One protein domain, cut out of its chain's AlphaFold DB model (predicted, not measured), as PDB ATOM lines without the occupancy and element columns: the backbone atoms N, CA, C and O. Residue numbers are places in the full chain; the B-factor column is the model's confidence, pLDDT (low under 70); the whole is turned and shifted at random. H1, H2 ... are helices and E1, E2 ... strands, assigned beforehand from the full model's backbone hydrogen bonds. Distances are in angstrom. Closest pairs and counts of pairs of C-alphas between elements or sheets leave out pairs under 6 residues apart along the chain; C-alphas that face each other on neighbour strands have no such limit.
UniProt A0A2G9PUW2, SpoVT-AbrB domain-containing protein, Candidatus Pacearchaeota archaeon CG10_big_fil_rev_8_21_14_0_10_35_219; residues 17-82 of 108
ATOM      1  N   ARG A  17     178.998 237.502 142.138       89.25
ATOM      2  CA  ARG A  17     179.254 238.443 143.236       89.25
ATOM      3  C   ARG A  17     180.683 238.265 143.732       89.25
ATOM      4  O   ARG A  17     181.131 237.143 143.960       89.25
ATOM      5  N   VAL A  18     181.365 239.385 143.928       91.69
ATOM      6  CA  VAL A  18     182.639 239.432 144.643       91.69
ATOM      7  C   VAL A  18     182.377 239.709 146.118       91.69
ATOM      8  O   VAL A  18     181.465 240.461 146.465       91.69
ATOM      9  N   THR A  19     183.192 239.116 146.982       93.31
ATOM     10  CA  THR A  19     183.159 239.357 148.424       93.31
ATOM     11  C   THR A  19     184.497 239.937 148.847       93.31
ATOM     12  O   THR A  19     185.550 239.444 148.444       93.31
ATOM     13  N   LEU A  20     184.471 240.976 149.674       93.62
ATOM     14  CA  LEU A  20     185.677 241.507 150.300       93.62
ATOM     15  C   LEU A  20     185.917 240.782 151.625       93.62
ATOM     16  O   LEU A  20     185.002 240.639 152.435       93.62
ATOM     17  N   SER A  21     187.147 240.328 151.840       90.94
ATOM     18  CA  SER A  21     187.594 239.718 153.092       90.94
ATOM     19  C   SER A  21     188.867 240.419 153.551       90.94
ATOM     20  O   SER A  21     189.959 240.177 153.030       90.94
ATOM     21  N   GLY A  22     188.711 241.361 154.483       92.12
ATOM     22  CA  GLY A  22     189.786 242.268 154.885       92.12
ATOM     23  C   GLY A  22     190.303 243.079 153.695       92.12
ATOM     24  O   GLY A  22     189.540 243.788 153.043       92.12
ATOM     25  N   SER A  23     191.597 242.952 153.398       90.38
ATOM     26  CA  SER A  23     192.254 243.585 152.246       90.38
ATOM     27  C   SER A  23     192.194 242.757 150.955       90.38
ATOM     28  O   SER A  23     192.763 243.165 149.945       90.38
ATOM     29  N   SER A  24     191.545 241.589 150.973       88.38
ATOM     30  CA  SER A  24     191.501 240.665 149.836       88.38
ATOM     31  C   SER A  24     190.149 240.685 149.128       88.38
ATOM     32  O   SER A  24     189.096 240.733 149.766       88.38
ATOM     33  N   LEU A  25     190.183 240.581 147.798       90.06
ATOM     34  CA  LEU A  25     189.011 240.297 146.974       90.06
ATOM     35  C   LEU A  25     188.886 238.784 146.787       90.06
ATOM     36  O   LEU A  25     189.834 238.123 146.366       90.06
ATOM     37  N   ILE A  26     187.709 238.247 147.089       92.31
ATOM     38  CA  ILE A  26     187.368 236.842 146.892       92.31
ATOM     39  C   ILE A  26     186.298 236.761 145.809       92.31
ATOM     40  O   ILE A  26     185.258 237.418 145.888       92.31
ATOM     41  N   MET A  27     186.540 235.918 144.810       91.44
ATOM     42  CA  MET A  27     185.551 235.562 143.801       91.44
ATOM     43  C   MET A  27     185.611 234.069 143.506       91.44
ATOM     44  O   MET A  27     186.669 233.444 143.596       91.44
ATOM     45  N   THR A  28     184.474 233.494 143.139       91.19
ATOM     46  CA  THR A  28     184.408 232.111 142.675       91.19
ATOM     47  C   THR A  28     184.647 232.065 141.169       91.19
ATOM     48  O   THR A  28     184.093 232.876 140.427       91.19
ATOM     49  N   LEU A  29     185.430 231.091 140.701       90.50
ATOM     50  CA  LEU A  29     185.636 230.848 139.267       90.50
ATOM     51  C   LEU A  29     184.516 229.966 138.685       90.50
ATOM     52  O   LEU A  29     183.920 229.182 139.438       90.50
ATOM     53  N   PRO A  30     184.177 230.098 137.387       90.50
ATOM     54  CA  PRO A  30     183.213 229.238 136.697       90.50
ATOM     55  C   PRO A  30     183.447 227.754 136.970       90.50
ATOM     56  O   PRO A  30     184.581 227.283 136.883       90.50
ATOM     57  N   LYS A  31     182.384 227.015 137.322       89.12
ATOM     58  CA  LYS A  31     182.506 225.590 137.678       89.12
ATOM     59  C   LYS A  31     183.055 224.795 136.494       89.12
ATOM     60  O   LYS A  31     183.984 224.014 136.660       89.12
ATOM     61  N   GLU A  32     182.530 225.072 135.306       89.50
ATOM     62  CA  GLU A  32     182.950 224.454 134.048       89.50
ATOM     63  C   GLU A  32     184.440 224.693 133.773       89.50
ATOM     64  O   GLU A  32     185.159 223.766 133.410       89.50
ATOM     65  N   TRP A  33     184.934 225.907 134.047       90.50
ATOM     66  CA  TRP A  33     186.350 226.241 133.890       90.50
ATOM     67  C   TRP A  33     187.240 225.482 134.882       90.50
ATOM     68  O   TRP A  33     188.295 224.979 134.495       90.50
ATOM     69  N   ILE A  34     186.814 225.369 136.148       91.88
ATOM     70  CA  ILE A  34     187.522 224.597 137.184       91.88
ATOM     71  C   ILE A  34     187.622 223.122 136.775       91.88
ATOM     72  O   ILE A  34     188.700 222.534 136.870       91.88
ATOM     73  N   GLU A  35     186.514 222.532 136.320       92.19
ATOM     74  CA  GLU A  35     186.438 221.121 135.927       92.19
ATOM     75  C   GLU A  35     187.279 220.823 134.684       92.19
ATOM     76  O   GLU A  35     188.043 219.857 134.671       92.19
ATOM     77  N   GLU A  36     187.199 221.684 133.670       89.94
ATOM     78  CA  GLU A  36     187.984 221.574 132.441       89.94
ATOM     79  C   GLU A  36     189.488 221.566 132.716       89.94
ATOM     80  O   GLU A  36     190.221 220.714 132.208       89.94
ATOM     81  N   HIS A  37     189.937 222.479 133.571       92.06
ATOM     82  CA  HIS A  37     191.346 222.622 133.913       92.06
ATOM     83  C   HIS A  37     191.777 221.728 135.080       92.06
ATOM     84  O   HIS A  37     192.943 221.758 135.474       92.06
ATOM     85  N   LYS A  38     190.857 220.914 135.619       94.62
ATOM     86  CA  LYS A  38     191.081 219.990 136.741       94.62
ATOM     87  C   LYS A  38     191.715 220.673 137.961       94.62
ATOM     88  O   LYS A  38     192.530 220.058 138.648       94.62
ATOM     89  N   ILE A  39     191.334 221.925 138.217       94.06
ATOM     90  CA  ILE A  39     191.866 222.726 139.323       94.06
ATOM     91  C   ILE A  39     191.422 222.132 140.658       94.06
ATOM     92  O   ILE A  39     190.241 221.847 140.872       94.06
ATOM     93  N   LYS A  40     192.370 221.984 141.579       94.88
ATOM     94  CA  LYS A  40     192.151 221.495 142.938       94.88
ATOM     95  C   LYS A  40     192.504 222.560 143.966       94.88
ATOM     96  O   LYS A  40     193.235 223.514 143.705       94.88
ATOM     97  N   ALA A  41     191.978 222.383 145.174       92.06
ATOM     98  CA  ALA A  41     192.358 223.219 146.303       92.06
ATOM     99  C   ALA A  41     193.876 223.137 146.539       92.06
ATOM    100  O   ALA A  41     194.441 222.047 146.598       92.06
ATOM    101  N   GLY A  42     194.516 224.298 146.681       93.50
ATOM    102  CA  GLY A  42     195.967 224.416 146.840       93.50
ATOM    103  C   GLY A  42     196.741 224.601 145.532       93.50
ATOM    104  O   GLY A  42     197.912 224.981 145.589       93.50
ATOM    105  N   ASP A  43     196.109 224.408 144.371       95.38
ATOM    106  CA  ASP A  43     196.754 224.682 143.090       95.38
ATOM    107  C   ASP A  43     197.044 226.177 142.925       95.38
ATOM    108  O   ASP A  43     196.285 227.053 143.351       95.38
ATOM    109  N   LYS A  44     198.166 226.475 142.268       96.25
ATOM    110  CA  LYS A  44     198.529 227.844 141.905       96.25
ATOM    111  C   LYS A  44     197.885 228.205 140.570       96.25
ATOM    112  O   LYS A  44     197.948 227.438 139.613       96.25
ATOM    113  N   ILE A  45     197.355 229.417 140.490       95.69
ATOM    114  CA  ILE A  45     196.864 230.040 139.256       95.69
ATOM    115  C   ILE A  45     197.623 231.338 138.997       95.69
ATOM    116  O   ILE A  45     198.268 231.888 139.891       95.69
ATOM    117  N   LEU A  46     197.561 231.815 137.760       96.31
ATOM    118  CA  LEU A  46     198.092 233.112 137.372       96.31
ATOM    119  C   LEU A  46     196.948 234.116 137.288       96.31
ATOM    120  O   LEU A  46     195.916 233.827 136.686       96.31
ATOM    121  N   VAL A  47     197.148 235.292 137.880       94.06
ATOM    122  CA  VAL A  47     196.176 236.387 137.875       94.06
ATOM    123  C   VAL A  47     196.877 237.655 137.404       94.06
ATOM    124  O   VAL A  47     197.877 238.064 137.994       94.06
ATOM    125  N   LYS A  48     196.355 238.285 136.350       92.88
ATOM    126  CA  LYS A  48     196.781 239.609 135.873       92.88
ATOM    127  C   LYS A  48     195.629 240.585 136.057       92.88
ATOM    128  O   LYS A  48     194.506 240.292 135.664       92.88
ATOM    129  N   ALA A  49     195.921 241.748 136.634       90.81
ATOM    130  CA  ALA A  49     194.958 242.822 136.836       90.81
ATOM    131  C   ALA A  49     195.450 244.092 136.128       90.81
ATOM    132  O   ALA A  49     196.446 244.683 136.539       90.81
ATOM    133  N   ASN A  50     194.772 244.490 135.050       88.56
ATOM    134  CA  ASN A  50     195.069 245.716 134.302       88.56
ATOM    135  C   ASN A  50     193.801 246.251 133.610       88.56
ATOM    136  O   ASN A  50     193.550 245.965 132.440       88.56
ATOM    137  N   GLY A  51     192.938 246.943 134.360       90.62
ATOM    138  CA  GLY A  51     191.602 247.378 133.909       90.62
ATOM    139  C   GLY A  51     190.560 246.249 133.832       90.62
ATOM    140  O   GLY A  51     189.378 246.486 134.054       90.62
ATOM    141  N   HIS A  52     191.006 245.015 133.606       90.88
ATOM    142  CA  HIS A  52     190.251 243.772 133.751       90.88
ATOM    143  C   HIS A  52     191.092 242.745 134.522       90.88
ATOM    144  O   HIS A  52     192.311 242.904 134.653       90.88
ATOM    145  N   ILE A  53     190.437 241.703 135.037       91.62
ATOM    146  CA  ILE A  53     191.097 240.558 135.669       91.62
ATOM    147  C   ILE A  53     191.137 239.419 134.658       91.62
ATOM    148  O   ILE A  53     190.105 239.000 134.142       91.62
ATOM    149  N   GLU A  54     192.333 238.909 134.405       92.31
ATOM    150  CA  GLU A  54     192.555 237.708 133.617       92.31
ATOM    151  C   GLU A  54     193.117 236.607 134.514       92.31
ATOM    152  O   GLU A  54     194.095 236.821 135.237       92.31
ATOM    153  N   VAL A  55     192.505 235.425 134.447       93.12
ATOM    154  CA  VAL A  55     192.908 234.243 135.210       93.12
ATOM    155  C   VAL A  55     193.324 233.141 134.243       93.12
ATOM    156  O   VAL A  55     192.571 232.792 133.337       93.12
ATOM    157  N   ARG A  56     194.517 232.573 134.444       94.69
ATOM    158  CA  ARG A  56     195.028 231.433 133.668       94.69
ATOM    159  C   ARG A  56     195.515 230.321 134.595       94.69
ATOM    160  O   ARG A  56     195.966 230.572 135.714       94.69
ATOM    161  N   VAL A  57     195.490 229.083 134.105       95.44
ATOM    162  CA  VAL A  57     196.192 227.966 134.755       95.44
ATOM    163  C   VAL A  57     197.693 228.244 134.829       95.44
ATOM    164  O   VAL A  57     198.276 228.795 133.888       95.44
ATOM    165  N   ARG A  58     198.343 227.846 135.930       96.19
ATOM    166  CA  ARG A  58     199.798 227.978 136.055       96.19
ATOM    167  C   ARG A  58     200.500 226.910 135.218       96.19
ATOM    168  O   ARG A  58     200.736 225.798 135.673       96.19
ATOM    169  N   THR A  59     200.908 227.300 134.020       95.88
ATOM    170  CA  THR A  59     201.872 226.576 133.181       95.88
ATOM    171  C   THR A  59     203.055 227.487 132.883       95.88
ATOM    172  O   THR A  59     202.972 228.703 133.090       95.88
ATOM    173  N   GLU A  60     204.184 226.921 132.460       96.31
ATOM    174  CA  GLU A  60     205.369 227.725 132.140       96.31
ATOM    175  C   GLU A  60     205.162 228.588 130.898       96.31
ATOM    176  O   GLU A  60     205.543 229.754 130.879       96.31
ATOM    177  N   GLU A  61     204.438 228.055 129.920       96.12
ATOM    178  CA  GLU A  61     204.003 228.796 128.744       96.12
ATOM    179  C   GLU A  61     203.119 229.995 129.109       96.12
ATOM    180  O   GLU A  61     203.423 231.118 128.710       96.12
ATOM    181  N   ASN A  62     202.081 229.798 129.932       95.69
ATOM    182  CA  ASN A  62     201.207 230.900 130.340       95.69
ATOM    183  C   ASN A  62     201.958 231.962 131.141       95.69
ATOM    184  O   ASN A  62     201.712 233.151 130.951       95.69
ATOM    185  N   LEU A  63     202.883 231.551 132.015       96.69
ATOM    186  CA  LEU A  63     203.710 232.497 132.758       96.69
ATOM    187  C   LEU A  63     204.585 233.322 131.810       96.69
ATOM    188  O   LEU A  63     204.657 234.542 131.959       96.69
ATOM    189  N   ARG A  64     205.228 232.675 130.831       96.88
ATOM    190  CA  ARG A  64     206.052 233.359 129.833       96.88
ATOM    191  C   ARG A  64     205.226 234.374 129.042       96.88
ATOM    192  O   ARG A  64     205.604 235.540 129.008       96.88
ATOM    193  N   LEU A  65     204.078 233.960 128.501       94.94
ATOM    194  CA  LEU A  65     203.186 234.830 127.728       94.94
ATOM    195  C   LEU A  65     202.717 236.042 128.545       94.94
ATOM    196  O   LEU A  65     202.816 237.176 128.087       94.94
ATOM    197  N   MET A  66     202.273 235.831 129.788       93.94
ATOM    198  CA  MET A  66     201.833 236.937 130.647       93.94
ATOM    199  C   MET A  66     202.981 237.903 130.977       93.94
ATOM    200  O   MET A  66     202.769 239.113 131.030       93.94
ATOM    201  N   ASN A  67     204.208 237.405 131.157       93.81
ATOM    202  CA  ASN A  67     205.379 238.254 131.382       93.81
ATOM    203  C   ASN A  67     205.767 239.063 130.134       93.81
ATOM    204  O   ASN A  67     206.131 240.238 130.253       93.81
ATOM    205  N   GLU A  68     205.684 238.462 128.948       93.81
ATOM    206  CA  GLU A  68     205.921 239.137 127.667       93.81
ATOM    207  C   GLU A  68     204.909 240.270 127.453       93.81
ATOM    208  O   GLU A  68     205.305 241.403 127.174       93.81
ATOM    209  N   GLU A  69     203.620 240.009 127.692       90.19
ATOM    210  CA  GLU A  69     202.554 241.015 127.627       90.19
ATOM    211  C   GLU A  69     202.805 242.187 128.597       90.19
ATOM    212  O   GLU A  69     202.723 243.355 128.210       90.19
ATOM    213  N   VAL A  70     203.165 241.899 129.856       90.19
ATOM    214  CA  VAL A  70     203.494 242.935 130.854       90.19
ATOM    215  C   VAL A  70     204.704 243.764 130.417       90.19
ATOM    216  O   VAL A  70     204.721 244.985 130.590       90.19
ATOM    217  N   THR A  71     205.713 243.122 129.832       90.75
ATOM    218  CA  THR A  71     206.921 243.796 129.340       90.75
ATOM    219  C   THR A  71     206.599 244.706 128.157       90.75
ATOM    220  O   THR A  71     207.045 245.853 128.124       90.75
ATOM    221  N   ALA A  72     205.765 244.243 127.225       88.88
ATOM    222  CA  ALA A  72     205.315 245.039 126.090       88.88
ATOM    223  C   ALA A  72     204.574 246.307 126.544       88.88
ATOM    224  O   ALA A  72     204.881 247.399 126.065       88.88
ATOM    225  N   ILE A  73     203.672 246.194 127.527       86.00
ATOM    226  CA  ILE A  73     202.942 247.342 128.093       86.00
ATOM    227  C   ILE A  73     203.907 248.366 128.709       86.00
ATOM    228  O   ILE A  73     203.787 249.562 128.442       86.00
ATOM    229  N   ARG A  74     204.899 247.914 129.488       82.50
ATOM    230  CA  ARG A  74     205.919 248.806 130.077       82.50
ATOM    231  C   ARG A  74     206.767 249.506 129.014       82.50
ATOM    232  O   ARG A  74     207.096 250.685 129.151       82.50
ATOM    233  N   ASN A  75     207.119 248.806 127.942       84.62
ATOM    234  CA  ASN A  75     207.900 249.396 126.856       84.62
ATOM    235  C   ASN A  75     207.086 250.443 126.085       84.62
ATOM    236  O   ASN A  75     207.612 251.505 125.757       84.62
ATOM    237  N   LEU A  76     205.792 250.195 125.858       79.62
ATOM    238  CA  LEU A  76     204.888 251.172 125.249       79.62
ATOM    239  C   LEU A  76     204.750 252.433 126.107       79.62
ATOM    240  O   LEU A  76     204.852 253.533 125.567       79.62
ATOM    241  N   SER A  77     204.593 252.300 127.429       72.06
ATOM    242  CA  SER A  77     204.524 253.473 128.313       72.06
ATOM    243  C   SER A  77     205.828 254.272 128.315       72.06
ATOM    244  O   SER A  77     205.801 255.498 128.326       72.06
ATOM    245  N   THR A  78     206.974 253.591 128.258       67.06
ATOM    246  CA  THR A  78     208.295 254.239 128.256       67.06
ATOM    247  C   THR A  78     208.550 254.986 126.943       67.06
ATOM    248  O   THR A  78     209.013 256.125 126.963       67.06
ATOM    249  N   ASN A  79     208.170 254.399 125.804       59.81
ATOM    250  CA  ASN A  79     208.314 255.028 124.488       59.81
ATOM    251  C   ASN A  79     207.368 256.224 124.284       59.81
ATOM    252  O   ASN A  79     207.664 257.118 123.493       59.81
ATOM    253  N   HIS A  80     206.233 256.255 124.988       54.31
ATOM    254  CA  HIS A  80     205.304 257.384 124.933       54.31
ATOM    255  C   HIS A  80     205.823 258.617 125.687       54.31
ATOM    256  O   HIS A  80     205.474 259.738 125.321       54.31
ATOM    257  N   ILE A  81     206.674 258.418 126.701       54.72
ATOM    258  CA  ILE A  81     207.345 259.503 127.434       54.72
ATOM    259  C   ILE A  81     208.491 260.070 126.589       54.72
ATOM    260  O   ILE A  81     208.612 261.281 126.454       54.72
ATOM    261  N   THR A  82     209.296 259.215 125.955       52.88
ATOM    262  CA  THR A  82     210.466 259.672 125.188       52.88
ATOM    263  C   THR A  82     210.114 260.354 123.867       52.88
ATOM    264  O   THR A  82     210.862 261.214 123.422       52.88
TER     265      THR A  82
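What this domain is: This is residues 17 to 82 of the 108 residues of the protein "SpoVT-AbrB domain-containing protein" of Candidatus Pacearchaeota archaeon CG10_big_fil_rev_8_21_14_0_10_35_219 (UniProt A0A2G9PUW2). A loose, open model: the strand hairpin E3 and E4 is in the middle, residues 62 to 70 of the long helix H2 are near it, and residues 71 to 82 of H2 stick out as an arm. A second, smaller hairpin, E1 and E2, and the short helix H1 lie away from the middle. The printed part has 66 residues, with two named helices and four named strands in the order E1, E2, H1, E3, E4, H2; it has two antiparallel two-stranded sheets and its class is mixed, helices and strands. The whole is loose, with a radius of gyration of the C-alphas of 15.2 A and spans of 45 by 30 by 18 A.

How they stand to each other: E1, residues 19 to 21, and E2, residues 24 to 26, form an antiparallel hairpin at 145 degrees, with N 19 and O 26 2.9 A apart, within hydrogen-bond range. H1, residues 31 to 36, is apart from E1. E3, residues 45 to 49, and E4, residues 53 to 57, form an antiparallel hairpin at 161 degrees, with N 46 and O 56 2.9 A apart, within hydrogen-bond range. The closest C-alphas of E3 and H2, residues 60 to 82, are those of Leu 46 and Leu 63, 7.3 A apart. H1 and H2 are apart. In both helices every O i to N i+4 pair is within hydrogen-bond range.

Where its parts are: E1 begins at C-alpha 19 (183.159, 239.357, 148.424); E1 and E2 each span 6.4 A and H1 8.6 A. E3 spans 13.1 A and E4 13.6 A. H2 spans 33.1 A and ends at C-alpha 82 (210.466, 259.672, 125.188).

The domain as a whole: The two C-alphas farthest apart, those of Glu 35 and Thr 82, are 46.7 A apart. The printed part has no cut and no long link. Residues 78 to 82 have pLDDT under 70.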